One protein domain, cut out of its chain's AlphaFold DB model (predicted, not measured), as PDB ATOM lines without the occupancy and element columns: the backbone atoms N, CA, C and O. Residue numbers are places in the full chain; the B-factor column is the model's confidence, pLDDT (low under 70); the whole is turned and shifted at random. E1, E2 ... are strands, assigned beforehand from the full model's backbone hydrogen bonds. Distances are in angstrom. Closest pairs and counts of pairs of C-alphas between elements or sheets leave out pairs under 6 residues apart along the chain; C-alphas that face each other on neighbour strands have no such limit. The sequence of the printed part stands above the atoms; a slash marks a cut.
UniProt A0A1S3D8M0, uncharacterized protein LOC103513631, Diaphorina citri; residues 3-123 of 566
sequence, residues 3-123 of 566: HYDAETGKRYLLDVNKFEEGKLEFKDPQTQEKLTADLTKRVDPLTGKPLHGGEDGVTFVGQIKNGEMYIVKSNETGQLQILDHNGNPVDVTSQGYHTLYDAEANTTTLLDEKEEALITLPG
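AT A GLANCE: This is residues 3 to 123 of the 566 residues of the protein "uncharacterized protein LOC103513631" of Diaphorina citri (UniProt A0A1S3D8M0). With little regular structure, this domain is a row of three small three-stranded sheets, E1 to E3, E4 to E6 and E7 to E9, the second in the middle. Each is an antiparallel meander, its strands neighbours in chain order. The 121 printed residues include nine named strands holding 48, and no named helix: all strand. The whole is compact, radius of gyration of the C-alphas 14.8 A, spanning 41 by 31 by 28 A.

IN THESE COORDINATES: E1 is residues 11 to 14, from C-alpha 11 at (-16.560, 4.162, -28.223); E2 23 to 27; E3 34 to 38; E4 58 to 64, 17.3 A long; E5 69 to 74; E6 80 to 84; E7 98 to 102; E8 107 to 111; E9 117 to 122.

HOW THE PARTS SIT: Hairpins include E2 and E3, with N 24 and O 37 within hydrogen-bond range at 2.8 A, and E4 and E5, with N 59 and O 73 at 2.8 A. The closest C-alphas of E4 and E9, Ile 64 and Leu 118, are 7.3 A apart.

THE WHOLE: The printed part has no cut. Links E3 to E4 and E6 to E7 are long. Confidence is under 70 at 46 residues, among them 37 to 61.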
ATOM      1  N   HIS A   3     -11.271   3.053 -26.415       64.06
ATOM      2  CA  HIS A   3     -10.997   4.479 -26.557       64.06
ATOM      3  C   HIS A   3     -12.330   5.223 -26.644       64.06
ATOM      4  O   HIS A   3     -13.217   4.798 -27.391       64.06
ATOM      5  N   TYR A   4     -12.507   6.276 -25.852       66.62
ATOM      6  CA  TYR A   4     -13.738   7.068 -25.831       66.62
ATOM      7  C   TYR A   4     -13.485   8.433 -26.458       66.62
ATOM      8  O   TYR A   4     -12.572   9.148 -26.055       66.62
ATOM      9  N   ASP A   5     -14.311   8.775 -27.439       68.56
ATOM     10  CA  ASP A   5     -14.340  10.095 -28.046       68.56
ATOM     11  C   ASP A   5     -15.305  10.981 -27.262       68.56
ATOM     12  O   ASP A   5     -16.522  10.783 -27.302       68.56
ATOM     13  N   ALA A   6     -14.755  11.948 -26.530       60.53
ATOM     14  CA  ALA A   6     -15.537  12.858 -25.706       60.53
ATOM     15  C   ALA A   6     -16.396  13.834 -26.526       60.53
ATOM     16  O   ALA A   6     -17.465  14.226 -26.059       60.53
ATOM     17  N   GLU A   7     -15.977  14.201 -27.742       67.44
ATOM     18  CA  GLU A   7     -16.716  15.144 -28.589       67.44
ATOM     19  C   GLU A   7     -17.909  14.469 -29.267       67.44
ATOM     20  O   GLU A   7     -18.997  15.045 -29.341       67.44
ATOM     21  N   THR A   8     -17.731  13.234 -29.743       74.75
ATOM     22  CA  THR A   8     -18.795  12.507 -30.456       74.75
ATOM     23  C   THR A   8     -19.574  11.526 -29.579       74.75
ATOM     24  O   THR A   8     -20.625  11.031 -29.994       74.75
ATOM     25  N   GLY A   9     -19.081  11.218 -28.377       74.62
ATOM     26  CA  GLY A   9     -19.638  10.210 -27.470       74.62
ATOM     27  C   GLY A   9     -19.444   8.762 -27.941       74.62
ATOM     28  O   GLY A   9     -20.024   7.835 -27.364       74.62
ATOM     29  N   LYS A  10     -18.667   8.540 -29.008       75.94
ATOM     30  CA  LYS A  10     -18.437   7.213 -29.587       75.94
ATOM     31  C   LYS A  10     -17.380   6.433 -28.805       75.94
ATOM     32  O   LYS A  10     -16.431   6.982 -28.253       75.94
ATOM     33  N   ARG A  11     -17.531   5.106 -28.795       75.38
ATOM     34  CA  ARG A  11     -16.560   4.162 -28.223       75.38
ATOM     35  C   ARG A  11     -15.891   3.404 -29.348       75.38
ATOM     36  O   ARG A  11     -16.582   2.728 -30.099       75.38
ATOM     37  N   TYR A  12     -14.571   3.444 -29.413       74.94
ATOM     38  CA  TYR A  12     -13.795   2.680 -30.374       74.94
ATOM     39  C   TYR A  12     -13.036   1.551 -29.671       74.94
ATOM     40  O   TYR A  12     -12.501   1.712 -28.574       74.94
ATOM     41  N   LEU A  13     -12.997   0.379 -30.298       71.81
ATOM     42  CA  LEU A  13     -12.271  -0.788 -29.806       71.81
ATOM     43  C   LEU A  13     -10.943  -0.913 -30.546       71.81
ATOM     44  O   LEU A  13     -10.913  -0.867 -31.775       71.81
ATOM     45  N   LEU A  14      -9.855  -1.099 -29.799       68.81
ATOM     46  CA  LEU A  14      -8.538  -1.346 -30.382       68.81
ATOM     47  C   LEU A  14      -8.515  -2.692 -31.120       68.81
ATOM     48  O   LEU A  14      -8.794  -3.736 -30.521       68.81
ATOM     49  N   ASP A  15      -8.125  -2.675 -32.395       68.19
ATOM     50  CA  ASP A  15      -7.856  -3.882 -33.176       68.19
ATOM     51  C   ASP A  15      -6.457  -4.418 -32.841       68.19
ATOM     52  O   ASP A  15      -5.455  -4.092 -33.477       68.19
ATOM     53  N   VAL A  16      -6.399  -5.253 -31.803       52.22
ATOM     54  CA  VAL A  16      -5.167  -5.878 -31.289       52.22
ATOM     55  C   VAL A  16      -4.405  -6.706 -32.326       52.22
ATOM     56  O   VAL A  16      -3.205  -6.904 -32.168       52.22
ATOM     57  N   ASN A  17      -5.050  -7.146 -33.411       55.03
ATOM     58  CA  ASN A  17      -4.388  -7.920 -34.466       55.03
ATOM     59  C   ASN A  17      -3.533  -7.062 -35.409       55.03
ATOM     60  O   ASN A  17      -2.899  -7.601 -36.314       55.03
ATOM     61  N   LYS A  18      -3.546  -5.736 -35.244       57.22
ATOM     62  CA  LYS A  18      -2.813  -4.787 -36.092       57.22
ATOM     63  C   LYS A  18      -1.812  -3.936 -35.318       57.22
ATOM     64  O   LYS A  18      -1.448  -2.849 -35.752       57.22
ATOM     65  N   PHE A  19      -1.376  -4.442 -34.171       48.69
ATOM     66  CA  PHE A  19      -0.383  -3.819 -33.307       48.69
ATOM     67  C   PHE A  19       1.040  -4.048 -33.849       48.69
ATOM     68  O   PHE A  19       1.847  -4.738 -33.235       48.69
ATOM     69  N   GLU A  20       1.352  -3.503 -35.024       48.28
ATOM     70  CA  GLU A  20       2.718  -3.482 -35.558       48.28
ATOM     71  C   GLU A  20       3.097  -2.041 -35.941       48.28
ATOM     72  O   GLU A  20       2.298  -1.297 -36.507       48.28
ATOM     73  N   GLU A  21       4.321  -1.633 -35.585       54.50
ATOM     74  CA  GLU A  21       4.959  -0.366 -35.996       54.50
ATOM     75  C   GLU A  21       4.323   0.949 -35.488       54.50
ATOM     76  O   GLU A  21       4.284   1.951 -36.200       54.50
ATOM     77  N   GLY A  22       3.846   0.993 -34.238       54.00
ATOM     78  CA  GLY A  22       3.453   2.260 -33.594       54.00
ATOM     79  C   GLY A  22       2.175   2.901 -34.149       54.00
ATOM     80  O   GLY A  22       1.837   4.023 -33.773       54.00
ATOM     81  N   LYS A  23       1.436   2.188 -35.004       56.31
ATOM     82  CA  LYS A  23       0.114   2.593 -35.482       56.31
ATOM     83  C   LYS A  23      -0.965   1.779 -34.781       56.31
ATOM     84  O   LYS A  23      -0.946   0.554 -34.825       56.31
ATOM     85  N   LEU A  24      -1.918   2.455 -34.143       65.44
ATOM     86  CA  LEU A  24      -3.099   1.823 -33.557       65.44
ATOM     87  C   LEU A  24      -4.289   2.007 -34.496       65.44
ATOM     88  O   LEU A  24      -4.617   3.132 -34.865       65.44
ATOM     89  N   GLU A  25      -4.961   0.916 -34.863       70.88
ATOM     90  CA  GLU A  25      -6.255   0.974 -35.551       70.88
ATOM     91  C   GLU A  25      -7.366   0.734 -34.520       70.88
ATOM     92  O   GLU A  25      -7.431  -0.322 -33.888       70.88
ATOM     93  N   PHE A  26      -8.248   1.713 -34.347       76.75
ATOM     94  CA  PHE A  26      -9.459   1.594 -33.549       76.75
ATOM     95  C   PHE A  26     -10.676   1.475 -34.465       76.75
ATOM     96  O   PHE A  26     -10.728   2.087 -35.533       76.75
ATOM     97  N   LYS A  27     -11.668   0.685 -34.053       80.44
ATOM     98  CA  LYS A  27     -12.914   0.490 -34.803       80.44
ATOM     99  C   LYS A  27     -14.123   0.839 -33.963       80.44
ATOM    100  O   LYS A  27     -14.249   0.364 -32.834       80.44
ATOM    101  N   ASP A  28     -15.031   1.612 -34.538       79.00
ATOM    102  CA  ASP A  28     -16.362   1.798 -33.977       79.00
ATOM    103  C   ASP A  28     -17.114   0.452 -34.078       79.00
ATOM    104  O   ASP A  28     -17.249  -0.104 -35.174       79.00
ATOM    105  N   PRO A  29     -17.590  -0.122 -32.961       73.56
ATOM    106  CA  PRO A  29     -18.258  -1.415 -32.965       73.56
ATOM    107  C   PRO A  29     -19.604  -1.385 -33.701       73.56
ATOM    108  O   PRO A  29     -20.037  -2.427 -34.194       73.56
ATOM    109  N   GLN A  30     -20.261  -0.224 -33.790       77.06
ATOM    110  CA  GLN A  30     -21.553  -0.058 -34.455       77.06
ATOM    111  C   GLN A  30     -21.388   0.226 -35.948       77.06
ATOM    112  O   GLN A  30     -22.052  -0.408 -36.768       77.06
ATOM    113  N   THR A  31     -20.511   1.161 -36.312       84.81
ATOM    114  CA  THR A  31     -20.391   1.632 -37.704       84.81
ATOM    115  C   THR A  31     -19.278   0.940 -38.490       84.81
ATOM    116  O   THR A  31     -19.251   1.043 -39.714       84.81
ATOM    117  N   GLN A  32     -18.371   0.223 -37.811       81.50
ATOM    118  CA  GLN A  32     -17.113  -0.300 -38.370       81.50
ATOM    119  C   GLN A  32     -16.187   0.795 -38.932       81.50
ATOM    120  O   GLN A  32     -15.225   0.490 -39.642       81.50
ATOM    121  N   GLU A  33     -16.462   2.062 -38.610       82.56
ATOM    122  CA  GLU A  33     -15.609   3.197 -38.937       82.56
ATOM    123  C   GLU A  33     -14.239   3.016 -38.281       82.56
ATOM    124  O   GLU A  33     -14.130   2.585 -37.130       82.56
ATOM    125  N   LYS A  34     -13.187   3.295 -39.052       80.19
ATOM    126  CA  LYS A  34     -11.802   3.053 -38.655       80.19
ATOM    127  C   LYS A  34     -11.123   4.364 -38.328       80.19
ATOM    128  O   LYS A  34     -11.066   5.255 -39.170       80.19
ATOM    129  N   LEU A  35     -10.520   4.414 -37.153       74.31
ATOM    130  CA  LEU A  35      -9.631   5.480 -36.735       74.31
ATOM    131  C   LEU A  35      -8.213   4.919 -36.680       74.31
ATOM    132  O   LEU A  35      -7.986   3.894 -36.043       74.31
ATOM    133  N   THR A  36      -7.257   5.550 -37.356       70.50
ATOM    134  CA  THR A  36      -5.853   5.119 -37.291       70.50
ATOM    135  C   THR A  36      -5.040   6.195 -36.591       70.50
ATOM    136  O   THR A  36      -4.933   7.306 -37.100       70.50
ATOM    137  N   ALA A  37      -4.469   5.861 -35.438       65.38
ATOM    138  CA  ALA A  37      -3.549   6.713 -34.706       65.38
ATOM    139  C   ALA A  37      -2.115   6.333 -35.050       65.38
ATOM    140  O   ALA A  37      -1.761   5.158 -34.985       65.38
ATOM    141  N   ASP A  38      -1.282   7.313 -35.378       64.81
ATOM    142  CA  ASP A  38       0.160   7.115 -35.476       64.81
ATOM    143  C   ASP A  38       0.799   7.643 -34.191       64.81
ATOM    144  O   ASP A  38       0.973   8.852 -34.026       64.81
ATOM    145  N   LEU A  39       1.110   6.739 -33.261       57.03
ATOM    146  CA  LEU A  39       1.647   7.100 -31.948       57.03
ATOM    147  C   LEU A  39       3.029   7.750 -32.051       57.03
ATOM    148  O   LEU A  39       3.425   8.480 -31.146       57.03
ATOM    149  N   THR A  40       3.743   7.554 -33.167       55.56
ATOM    150  CA  THR A  40       5.033   8.218 -33.406       55.56
ATOM    151  C   THR A  40       4.881   9.724 -33.607       55.56
ATOM    152  O   THR A  40       5.831  10.473 -33.388       55.56
ATOM    153  N   LYS A  41       3.681  10.194 -33.976       60.97
ATOM    154  CA  LYS A  41       3.410  11.611 -34.237       60.97
ATOM    155  C   LYS A  41       3.065  12.410 -32.983       60.97
ATOM    156  O   LYS A  41       2.833  13.607 -33.112       60.97
ATOM    157  N   ARG A  42       3.044  11.776 -31.800       64.69
ATOM    158  CA  ARG A  42       2.702  12.400 -30.509       64.69
ATOM    159  C   ARG A  42       1.418  13.228 -30.585       64.69
ATOM    160  O   ARG A  42       1.366  14.316 -30.035       64.69
ATOM    161  N   VAL A  43       0.401  12.742 -31.295       64.12
ATOM    162  CA  VAL A  43      -0.902  13.408 -31.386       64.12
ATOM    163  C   VAL A  43      -2.001  12.484 -30.902       64.12
ATOM    164  O   VAL A  43      -1.968  11.277 -31.148       64.12
ATOM    165  N   ASP A  44      -2.977  13.071 -30.229       62.78
ATOM    166  CA  ASP A  44      -4.237  12.433 -29.905       62.78
ATOM    167  C   ASP A  44      -4.891  11.885 -31.198       62.78
ATOM    168  O   ASP A  44      -5.006  12.622 -32.187       62.78
ATOM    169  N   PRO A  45      -5.311  10.606 -31.216       57.97
ATOM    170  CA  PRO A  45      -5.919   9.957 -32.377       57.97
ATOM    171  C   PRO A  45      -7.145  10.665 -32.966       57.97
ATOM    172  O   PRO A  45      -7.420  10.518 -34.157       57.97
ATOM    173  N   LEU A  46      -7.913  11.353 -32.121       57.12
ATOM    174  CA  LEU A  46      -9.216  11.931 -32.435       57.12
ATOM    175  C   LEU A  46      -9.123  13.441 -32.602       57.12
ATOM    176  O   LEU A  46      -9.632  13.987 -33.579       57.12
ATOM    177  N   THR A  47      -8.454  14.114 -31.667       60.81
ATOM    178  CA  THR A  47      -8.376  15.581 -31.683       60.81
ATOM    179  C   THR A  47      -7.219  16.093 -32.539       60.81
ATOM    180  O   THR A  47      -7.191  17.270 -32.902       60.81
ATOM    181  N   GLY A  48      -6.239  15.236 -32.856       64.69
ATOM    182  CA  GLY A  48      -5.005  15.632 -33.535       64.69
ATOM    183  C   GLY A  48      -4.129  16.574 -32.704       64.69
ATOM    184  O   GLY A  48      -3.153  17.114 -33.230       64.69
ATOM    185  N   LYS A  49      -4.469  16.800 -31.428       63.78
ATOM    186  CA  LYS A  49      -3.709  17.672 -30.535       63.78
ATOM    187  C   LYS A  49      -2.404  16.994 -30.124       63.78
ATOM    188  O   LYS A  49      -2.423  15.801 -29.833       63.78
ATOM    189  N   PRO A  50      -1.284  17.727 -30.087       62.69
ATOM    190  CA  PRO A  50      -0.031  17.185 -29.591       62.69
ATOM    191  C   PRO A  50      -0.149  16.779 -28.113       62.69
ATOM    192  O   PRO A  50      -0.695  17.524 -27.305       62.69
ATOM    193  N   LEU A  51       0.368  15.601 -27.766       64.44
ATOM    194  CA  LEU A  51       0.545  15.145 -26.389       64.44
ATOM    195  C   LEU A  51       1.865  15.729 -25.868       64.44
ATOM    196  O   LEU A  51       2.941  15.384 -26.365       64.44
ATOM    197  N   HIS A  52       1.786  16.645 -24.907       61.16
ATOM    198  CA  HIS A  52       2.931  17.384 -24.376       61.16
ATOM    199  C   HIS A  52       3.563  16.676 -23.164       61.16
ATOM    200  O   HIS A  52       3.474  17.147 -22.039       61.16
ATOM    201  N   GLY A  53       4.257  15.559 -23.402       54.09
ATOM    202  CA  GLY A  53       5.043  14.867 -22.372       54.09
ATOM    203  C   GLY A  53       6.407  14.433 -22.904       54.09
ATOM    204  O   GLY A  53       6.451  13.651 -23.851       54.09
ATOM    205  N   GLY A  54       7.485  14.967 -22.311       53.75
ATOM    206  CA  GLY A  54       8.889  14.564 -22.499       53.75
ATOM    207  C   GLY A  54       9.482  14.776 -23.900       53.75
ATOM    208  O   GLY A  54       8.877  14.442 -24.917       53.75
ATOM    209  N   GLU A  55      10.698  15.322 -23.995       50.28
ATOM    210  CA  GLU A  55      11.331  15.596 -25.295       50.28
ATOM    211  C   GLU A  55      11.674  14.328 -26.099       50.28
ATOM    212  O   GLU A  55      11.667  14.414 -27.326       50.28
ATOM    213  N   ASP A  56      11.731  13.125 -25.511       54.34
ATOM    214  CA  ASP A  56      12.152  11.916 -26.232       54.34
ATOM    215  C   ASP A  56      11.241  10.679 -26.067       54.34
ATOM    216  O   ASP A  56      10.849  10.267 -24.982       54.34
ATOM    217  N   GLY A  57      10.890  10.097 -27.225       59.84
ATOM    218  CA  GLY A  57      10.288   8.774 -27.440       59.84
ATOM    219  C   GLY A  57       9.302   8.238 -26.400       59.84
ATOM    220  O   GLY A  57       9.641   7.305 -25.694       59.84
ATOM    221  N   VAL A  58       8.052   8.692 -26.374       63.47
ATOM    222  CA  VAL A  58       7.012   8.104 -25.509       63.47
ATOM    223  C   VAL A  58       6.111   7.142 -26.308       63.47
ATOM    224  O   VAL A  58       5.695   7.462 -27.422       63.47
ATOM    225  N   THR A  59       5.793   5.959 -25.770       67.38
ATOM    226  CA  THR A  59       4.776   5.027 -26.292       67.38
ATOM    227  C   THR A  59       3.470   5.113 -25.498       67.38
ATOM    228  O   THR A  59       3.451   5.065 -24.273       67.38
ATOM    229  N   PHE A  60       2.341   5.223 -26.197       67.12
ATOM    230  CA  PHE A  60       1.012   5.253 -25.581       67.12
ATOM    231  C   PHE A  60       0.612   3.880 -25.022       67.12
ATOM    232  O   PHE A  60       0.677   2.880 -25.739       67.12
ATOM    233  N   VAL A  61       0.159   3.840 -23.765       68.69
ATOM    234  CA  VAL A  61      -0.206   2.599 -23.059       68.69
ATOM    235  C   VAL A  61      -1.718   2.449 -22.908       68.69
ATOM    236  O   VAL A  61      -2.224   1.330 -22.983       68.69
ATOM    237  N   GLY A  62      -2.463   3.541 -22.721       76.69
ATOM    238  CA  GLY A  62      -3.915   3.468 -22.582       76.69
ATOM    239  C   GLY A  62      -4.584   4.788 -22.219       76.69
ATOM    240  O   GLY A  62      -3.936   5.808 -22.018       76.69
ATOM    241  N   GLN A  63      -5.913   4.745 -22.137       76.81
ATOM    242  CA  GLN A  63      -6.770   5.867 -21.760       76.81
ATOM    243  C   GLN A  63      -7.633   5.442 -20.565       76.81
ATOM    244  O   GLN A  63      -8.147   4.319 -20.551       76.81
ATOM    245  N   ILE A  64      -7.796   6.324 -19.580       75.62
ATOM    246  CA  ILE A  64      -8.607   6.101 -18.370       75.62
ATOM    247  C   ILE A  64      -9.627   7.243 -18.196       75.62
ATOM    248  O   ILE A  64      -9.586   8.232 -18.930       75.62
ATOM    249  N   LYS A  65     -10.603   7.070 -17.291       72.81
ATOM    250  CA  LYS A  65     -11.724   8.009 -17.051       72.81
ATOM    251  C   LYS A  65     -12.414   8.503 -18.334       72.81
ATOM    252  O   LYS A  65     -12.569   9.695 -18.551       72.81
ATOM    253  N   ASN A  66     -12.818   7.584 -19.215       72.75
ATOM    254  CA  ASN A  66     -13.512   7.926 -20.469       72.75
ATOM    255  C   ASN A  66     -12.784   8.996 -21.311       72.75
ATOM    256  O   ASN A  66     -13.426   9.794 -21.979       72.75
ATOM    257  N   GLY A  67     -11.453   9.022 -21.277       70.19
ATOM    258  CA  GLY A  67     -10.669   9.957 -22.078       70.19
ATOM    259  C   GLY A  67     -10.271  11.262 -21.448       70.19
ATOM    260  O   GLY A  67      -9.648  12.079 -22.115       70.19
ATOM    261  N   GLU A  68     -10.516  11.409 -20.155       75.69
ATOM    262  CA  GLU A  68     -10.002  12.541 -19.395       75.69
ATOM    263  C   GLU A  68      -8.502  12.434 -19.096       75.69
ATOM    264  O   GLU A  68      -7.875  13.462 -18.842       75.69
ATOM    265  N   MET A  69      -7.921  11.226 -19.128       79.75
ATOM    266  CA  MET A  69      -6.485  11.025 -18.909       79.75
ATOM    267  C   MET A  69      -5.887   9.915 -19.777       79.75
ATOM    268  O   MET A  69      -6.556   8.950 -20.178       79.75
ATOM    269  N   TYR A  70      -4.583  10.029 -19.991       79.06
ATOM    270  CA  TYR A  70      -3.759   9.142 -20.791       79.06
ATOM    271  C   TYR A  70      -2.627   8.554 -19.956       79.06
ATOM    272  O   TYR A  70      -2.001   9.253 -19.171       79.06
ATOM    273  N   ILE A  71      -2.342   7.269 -20.151       81.12
ATOM    274  CA  ILE A  71      -1.167   6.611 -19.580       81.12
ATOM    275  C   ILE A  71      -0.165   6.432 -20.709       81.12
ATOM    276  O   ILE A  71      -0.457   5.789 -21.727       81.12
ATOM    277  N   VAL A  72       1.021   6.994 -20.530       81.44
ATOM    278  CA  VAL A  72       2.093   6.953 -21.519       81.44
ATOM    279  C   VAL A  72       3.364   6.392 -20.886       81.44
ATOM    280  O   VAL A  72       3.572   6.527 -19.687       81.44
ATOM    281  N   LYS A  73       4.197   5.709 -21.672       79.12
ATOM    282  CA  LYS A  73       5.448   5.086 -21.230       79.12
ATOM    283  C   LYS A  73       6.624   5.721 -21.952       79.12
ATOM    284  O   LYS A  73       6.670   5.689 -23.177       79.12
ATOM    285  N   SER A  74       7.597   6.247 -21.224       76.25
ATOM    286  CA  SER A  74       8.863   6.681 -21.817       76.25
ATOM    287  C   SER A  74       9.614   5.473 -22.392       76.25
ATOM    288  O   SER A  74       9.799   4.465 -21.709       76.25
ATOM    289  N   ASN A  75      10.049   5.543 -23.652       70.06
ATOM    290  CA  ASN A  75      10.861   4.491 -24.272       70.06
ATOM    291  C   ASN A  75      12.284   4.477 -23.710       70.06
ATOM    292  O   ASN A  75      12.913   3.422 -23.723       70.06
ATOM    293  N   GLU A  76      12.792   5.621 -23.245       70.88
ATOM    294  CA  GLU A  76      14.161   5.739 -22.739       70.88
ATOM    295  C   GLU A  76      14.280   5.250 -21.299       70.88
ATOM    296  O   GLU A  76      15.147   4.434 -20.990       70.88
ATOM    297  N   THR A  77      13.386   5.710 -20.420       73.75
ATOM    298  CA  THR A  77      13.431   5.369 -18.989       73.75
ATOM    299  C   THR A  77      12.565   4.160 -18.649       73.75
ATOM    300  O   THR A  77      12.734   3.543 -17.600       73.75
ATOM    301  N   GLY A  78      11.618   3.804 -19.522       72.88
ATOM    302  CA  GLY A  78      10.614   2.780 -19.244       72.88
ATOM    303  C   GLY A  78       9.554   3.206 -18.224       72.88
ATOM    304  O   GLY A  78       8.677   2.391 -17.929       72.88
ATOM    305  N   GLN A  79       9.623   4.434 -17.699       76.94
ATOM    306  CA  GLN A  79       8.701   4.962 -16.694       76.94
ATOM    307  C   GLN A  79       7.345   5.307 -17.301       76.94
ATOM    308  O   GLN A  79       7.245   5.613 -18.493       76.94
ATOM    309  N   LEU A  80       6.300   5.255 -16.478       80.19
ATOM    310  CA  LEU A  80       4.968   5.709 -16.865       80.19
ATOM    311  C   LEU A  80       4.746   7.144 -16.408       80.19
ATOM    312  O   LEU A  80       5.074   7.495 -15.277       80.19
ATOM    313  N   GLN A  81       4.096   7.916 -17.266       81.75
ATOM    314  CA  GLN A  81       3.528   9.216 -16.946       81.75
ATOM    315  C   GLN A  81       2.015   9.156 -17.162       81.75
ATOM    316  O   GLN A  81       1.528   8.507 -18.097       81.75
ATOM    317  N   ILE A  82       1.267   9.839 -16.298       83.31
ATOM    318  CA  ILE A  82      -0.164  10.081 -16.494       83.31
ATOM    319  C   ILE A  82      -0.310  11.502 -17.018       83.31
ATOM    320  O   ILE A  82       0.215  12.433 -16.419       83.31
ATOM    321  N   LEU A  83      -1.000  11.662 -18.141       82.12
ATOM    322  CA  LEU A  83      -1.291  12.958 -18.738       82.12
ATOM    323  C   LEU A  83      -2.790  13.250 -18.648       82.12
ATOM    324  O   LEU A  83      -3.607  12.334 -18.744       82.12
ATOM    325  N   ASP A  84      -3.163  14.516 -18.516       80.38
ATOM    326  CA  ASP A  84      -4.544  14.964 -18.665       80.38
ATOM    327  C   ASP A  84      -4.974  14.937 -20.149       80.38
ATOM    328  O   ASP A  84      -4.181  14.694 -21.062       80.38
ATOM    329  N   HIS A  85      -6.251  15.212 -20.414       76.19
ATOM    330  CA  HIS A  85      -6.803  15.306 -21.771       76.19
ATOM    331  C   HIS A  85      -6.171  16.411 -22.639       76.19
ATOM    332  O   HIS A  85      -6.374  16.428 -23.853       76.19
ATOM    333  N   ASN A  86      -5.423  17.342 -22.041       73.12
ATOM    334  CA  ASN A  86      -4.661  18.369 -22.750       73.12
ATOM    335  C   ASN A  86      -3.200  17.952 -22.984       73.12
ATOM    336  O   ASN A  86      -2.453  18.693 -23.621       73.12
ATOM    337  N   GLY A  87      -2.806  16.766 -22.517       72.06
ATOM    338  CA  GLY A  87      -1.463  16.226 -22.643       72.06
ATOM    339  C   GLY A  87      -0.482  16.739 -21.593       72.06
ATOM    340  O   GLY A  87       0.706  16.520 -21.787       72.06
ATOM    341  N   ASN A  88      -0.931  17.399 -20.521       78.31
ATOM    342  CA  ASN A  88      -0.059  17.845 -19.432       78.31
ATOM    343  C   ASN A  88       0.133  16.724 -18.403       78.31
ATOM    344  O   ASN A  88      -0.840  16.032 -18.103       78.31
ATOM    345  N   PRO A  89       1.331  16.557 -17.818       77.69
ATOM    346  CA  PRO A  89       1.544  15.592 -16.748       77.69
ATOM    347  C   PRO A  89       0.662  15.906 -15.535       77.69
ATOM    348  O   PRO A  89       0.534  17.055 -15.115       77.69
ATOM    349  N   VAL A  90       0.040  14.862 -14.995       80.88
ATOM    350  CA  VAL A  90      -0.793  14.900 -13.794       80.88
ATOM    351  C   VAL A  90       0.036  14.361 -12.648       80.88
ATOM    352  O   VAL A  90       0.568  13.253 -12.744       80.88
ATOM    353  N   ASP A  91       0.111  15.115 -11.556       79.25
ATOM    354  CA  ASP A  91       0.665  14.570 -10.330       79.25
ATOM    355  C   ASP A  91      -0.268  13.473  -9.785       79.25
ATOM    356  O   ASP A  91      -1.437  13.686  -9.451       79.25
ATOM    357  N   VAL A  92       0.267  12.259  -9.765       69.81
ATOM    358  CA  VAL A  92      -0.452  11.018  -9.480       69.81
ATOM    359  C   VAL A  92      -0.827  10.947  -7.996       69.81
ATOM    360  O   VAL A  92      -1.896  10.432  -7.656       69.81
ATOM    361  N   THR A  93       0.005  11.524  -7.122       65.19
ATOM    362  CA  THR A  93      -0.194  11.527  -5.668       65.19
ATOM    363  C   THR A  93      -1.269  12.509  -5.213       65.19
ATOM    364  O   THR A  93      -2.142  12.118  -4.436       65.19
ATOM    365  N   SER A  94      -1.296  13.738  -5.737       68.56
ATOM    366  CA  SER A  94      -2.334  14.725  -5.386       68.56
ATOM    367  C   SER A  94      -3.742  14.348  -5.858       68.56
ATOM    368  O   SER A  94      -4.727  14.869  -5.332       68.56
ATOM    369  N   GLN A  95      -3.866  13.420  -6.811       69.88
ATOM    370  CA  GLN A  95      -5.152  12.928  -7.320       69.88
ATOM    371  C   GLN A  95      -5.585  11.573  -6.731       69.88
ATOM    372  O   GLN A  95      -6.586  11.012  -7.179       69.88
ATOM    373  N   GLY A  96      -4.863  11.048  -5.734       76.50
ATOM    374  CA  GLY A  96      -5.256   9.833  -5.011       76.50
ATOM    375  C   GLY A  96      -5.044   8.524  -5.777       76.50
ATOM    376  O   GLY A  96      -5.686   7.529  -5.457       76.50
ATOM    377  N   TYR A  97      -4.175   8.496  -6.792       78.50
ATOM    378  CA  TYR A  97      -3.800   7.246  -7.457       78.50
ATOM    379  C   TYR A  97      -2.601   6.609  -6.753       78.50
ATOM    380  O   TYR A  97      -1.653   7.287  -6.348       78.50
ATOM    381  N   HIS A  98      -2.603   5.281  -6.657       77.12
ATOM    382  CA  HIS A  98      -1.546   4.532  -5.980       77.12
ATOM    383  C   HIS A  98      -0.987   3.427  -6.868       77.12
ATOM    384  O   HIS A  98      -1.681   2.874  -7.720       77.12
ATOM    385  N   THR A  99       0.282   3.081  -6.663       76.38
ATOM    386  CA  THR A  99       0.914   1.953  -7.351       76.38
ATOM    387  C   THR A  99       1.192   0.824  -6.387       76.38
ATOM    388  O   THR A  99       1.637   1.034  -5.261       76.38
ATOM    389  N   LEU A 100       0.935  -0.393  -6.846       81.56
ATOM    390  CA  LEU A 100       1.142  -1.608  -6.078       81.56
ATOM    391  C   LEU A 100       2.005  -2.559  -6.900       81.56
ATOM    392  O   LEU A 100       1.588  -3.033  -7.958       81.56
ATOM    393  N   TYR A 101       3.227  -2.804  -6.428       82.19
ATOM    394  CA  TYR A 101       4.122  -3.791  -7.018       82.19
ATOM    395  C   TYR A 101       3.944  -5.140  -6.320       82.19
ATOM    396  O   TYR A 101       4.212  -5.278  -5.126       82.19
ATOM    397  N   ASP A 102       3.505  -6.139  -7.081       79.75
ATOM    398  CA  ASP A 102       3.448  -7.533  -6.658       79.75
ATOM    399  C   ASP A 102       4.748  -8.232  -7.079       79.75
ATOM    400  O   ASP A 102       4.993  -8.469  -8.266       79.75
ATOM    401  N   ALA A 103       5.588  -8.552  -6.093       71.06
ATOM    402  CA  ALA A 103       6.870  -9.213  -6.312       71.06
ATOM    403  C   ALA A 103       6.734 -10.691  -6.720       71.06
ATOM    404  O   ALA A 103       7.629 -11.209  -7.390       71.06
ATOM    405  N   GLU A 104       5.644 -11.369  -6.342       69.75
ATOM    406  CA  GLU A 104       5.406 -12.774  -6.698       69.75
ATOM    407  C   GLU A 104       4.935 -12.896  -8.150       69.75
ATOM    408  O   GLU A 104       5.428 -13.743  -8.898       69.75
ATOM    409  N   ALA A 105       4.018 -12.020  -8.566       78.31
ATOM    410  CA  ALA A 105       3.540 -11.957  -9.945       78.31
ATOM    411  C   ALA A 105       4.498 -11.197 -10.882       78.31
ATOM    412  O   ALA A 105       4.379 -11.315 -12.103       78.31
ATOM    413  N   ASN A 106       5.446 -10.434 -10.322       84.31
ATOM    414  CA  ASN A 106       6.288  -9.471 -11.029       84.31
ATOM    415  C   ASN A 106       5.433  -8.529 -11.889       84.31
ATOM    416  O   ASN A 106       5.596  -8.459 -13.110       84.31
ATOM    417  N   THR A 107       4.479  -7.849 -11.255       79.62
ATOM    418  CA  THR A 107       3.577  -6.900 -11.922       79.62
ATOM    419  C   THR A 107       3.393  -5.631 -11.101       79.62
ATOM    420  O   THR A 107       3.198  -5.715  -9.890       79.62
ATOM    421  N   THR A 108       3.357  -4.471 -11.756       77.38
ATOM    422  CA  THR A 108       2.916  -3.202 -11.161       77.38
ATOM    423  C   THR A 108       1.465  -2.930 -11.551       77.38
ATOM    424  O   THR A 108       1.129  -2.907 -12.736       77.38
ATOM    425  N   THR A 109       0.600  -2.693 -10.566       79.44
ATOM    426  CA  THR A 109      -0.794  -2.283 -10.771       79.44
ATOM    427  C   THR A 109      -0.976  -0.825 -10.368       79.44
ATOM    428  O   THR A 109      -0.573  -0.435  -9.275       79.44
ATOM    429  N   LEU A 110      -1.587  -0.028 -11.243       80.94
ATOM    430  CA  LEU A 110      -2.058   1.319 -10.928       80.94
ATOM    431  C   LEU A 110      -3.500   1.231 -10.424       80.94
ATOM    432  O   LEU A 110      -4.360   0.673 -11.113       80.94
ATOM    433  N   LEU A 111      -3.746   1.786  -9.246       79.81
ATOM    434  CA  LEU A 111      -5.043   1.859  -8.588       79.81
ATOM    435  C   LEU A 111      -5.572   3.296  -8.605       79.81
ATOM    436  O   LEU A 111      -4.784   4.244  -8.553       79.81
ATOM    437  N   ASP A 112      -6.891   3.449  -8.667       81.56
ATOM    438  CA  ASP A 112      -7.558   4.735  -8.449       81.56
ATOM    439  C   ASP A 112      -7.810   5.048  -6.964       81.56
ATOM    440  O   ASP A 112      -7.454   4.272  -6.078       81.56
ATOM    441  N   GLU A 113      -8.454   6.192  -6.708       79.56
ATOM    442  CA  GLU A 113      -8.835   6.677  -5.370       79.56
ATOM    443  C   GLU A 113      -9.731   5.703  -4.577       79.56
ATOM    444  O   GLU A 113      -9.898   5.853  -3.367       79.56
ATOM    445  N   LYS A 114     -10.333   4.707  -5.243       82.19
ATOM    446  CA  LYS A 114     -11.187   3.672  -4.641       82.19
ATOM    447  C   LYS A 114     -10.481   2.320  -4.538       82.19
ATOM    448  O   LYS A 114     -11.138   1.320  -4.249       82.19
ATOM    449  N   GLU A 115      -9.172   2.290  -4.778       76.31
ATOM    450  CA  GLU A 115      -8.352   1.082  -4.879       76.31
ATOM    451  C   GLU A 115      -8.782   0.134  -6.018       76.31
ATOM    452  O   GLU A 115      -8.470  -1.061  -6.000       76.31
ATOM    453  N   GLU A 116      -9.490   0.630  -7.041       77.56
ATOM    454  CA  GLU A 116      -9.836  -0.174  -8.214       77.56
ATOM    455  C   GLU A 116      -8.664  -0.211  -9.205       77.56
ATOM    456  O   GLU A 116      -8.058   0.807  -9.541       77.56
ATOM    457  N   ALA A 117      -8.334  -1.408  -9.699       77.44
ATOM    458  CA  ALA A 117      -7.241  -1.594 -10.648       77.44
ATOM    459  C   ALA A 117      -7.563  -0.978 -12.014       77.44
ATOM    460  O   ALA A 117      -8.409  -1.482 -12.757       77.44
ATOM    461  N   LEU A 118      -6.831   0.078 -12.369       73.25
ATOM    462  CA  LEU A 118      -6.925   0.745 -13.665       73.25
ATOM    463  C   LEU A 118      -6.137  -0.008 -14.737       73.25
ATOM    464  O   LEU A 118      -6.635  -0.240 -15.841       73.25
ATOM    465  N   ILE A 119      -4.900  -0.392 -14.419       76.75
ATOM    466  CA  ILE A 119      -4.033  -1.155 -15.315       76.75
ATOM    467  C   ILE A 119      -3.036  -1.992 -14.514       76.75
ATOM    468  O   ILE A 119      -2.484  -1.526 -13.523       76.75
ATOM    469  N   THR A 120      -2.780  -3.216 -14.976       77.19
ATOM    470  CA  THR A 120      -1.714  -4.084 -14.461       77.19
ATOM    471  C   THR A 120      -0.695  -4.313 -15.564       77.19
ATOM    472  O   THR A 120      -1.044  -4.734 -16.670       77.19
ATOM    473  N   LEU A 121       0.567  -4.024 -15.267       77.06
ATOM    474  CA  LEU A 121       1.683  -4.111 -16.197       77.06
ATOM    475  C   LEU A 121       2.702  -5.139 -15.701       77.06
ATOM    476  O   LEU A 121       2.917  -5.250 -14.497       77.06
ATOM    477  N   PRO A 122       3.350  -5.889 -16.606       76.50
ATOM    478  CA  PRO A 122       4.432  -6.789 -16.232       76.50
ATOM    479  C   PRO A 122       5.702  -6.008 -15.858       76.50
ATOM    480  O   PRO A 122       6.083  -5.058 -16.543       76.50
ATOM    481  N   GLY A 123       6.395  -6.475 -14.821       80.25
ATOM    482  CA  GLY A 123       7.633  -5.916 -14.287       80.25
ATOM    483  C   GLY A 123       7.429  -4.885 -13.174       80.25
ATOM    484  O   GLY A 123       6.312  -4.460 -12.897       80.25
TER     485      GLY A 123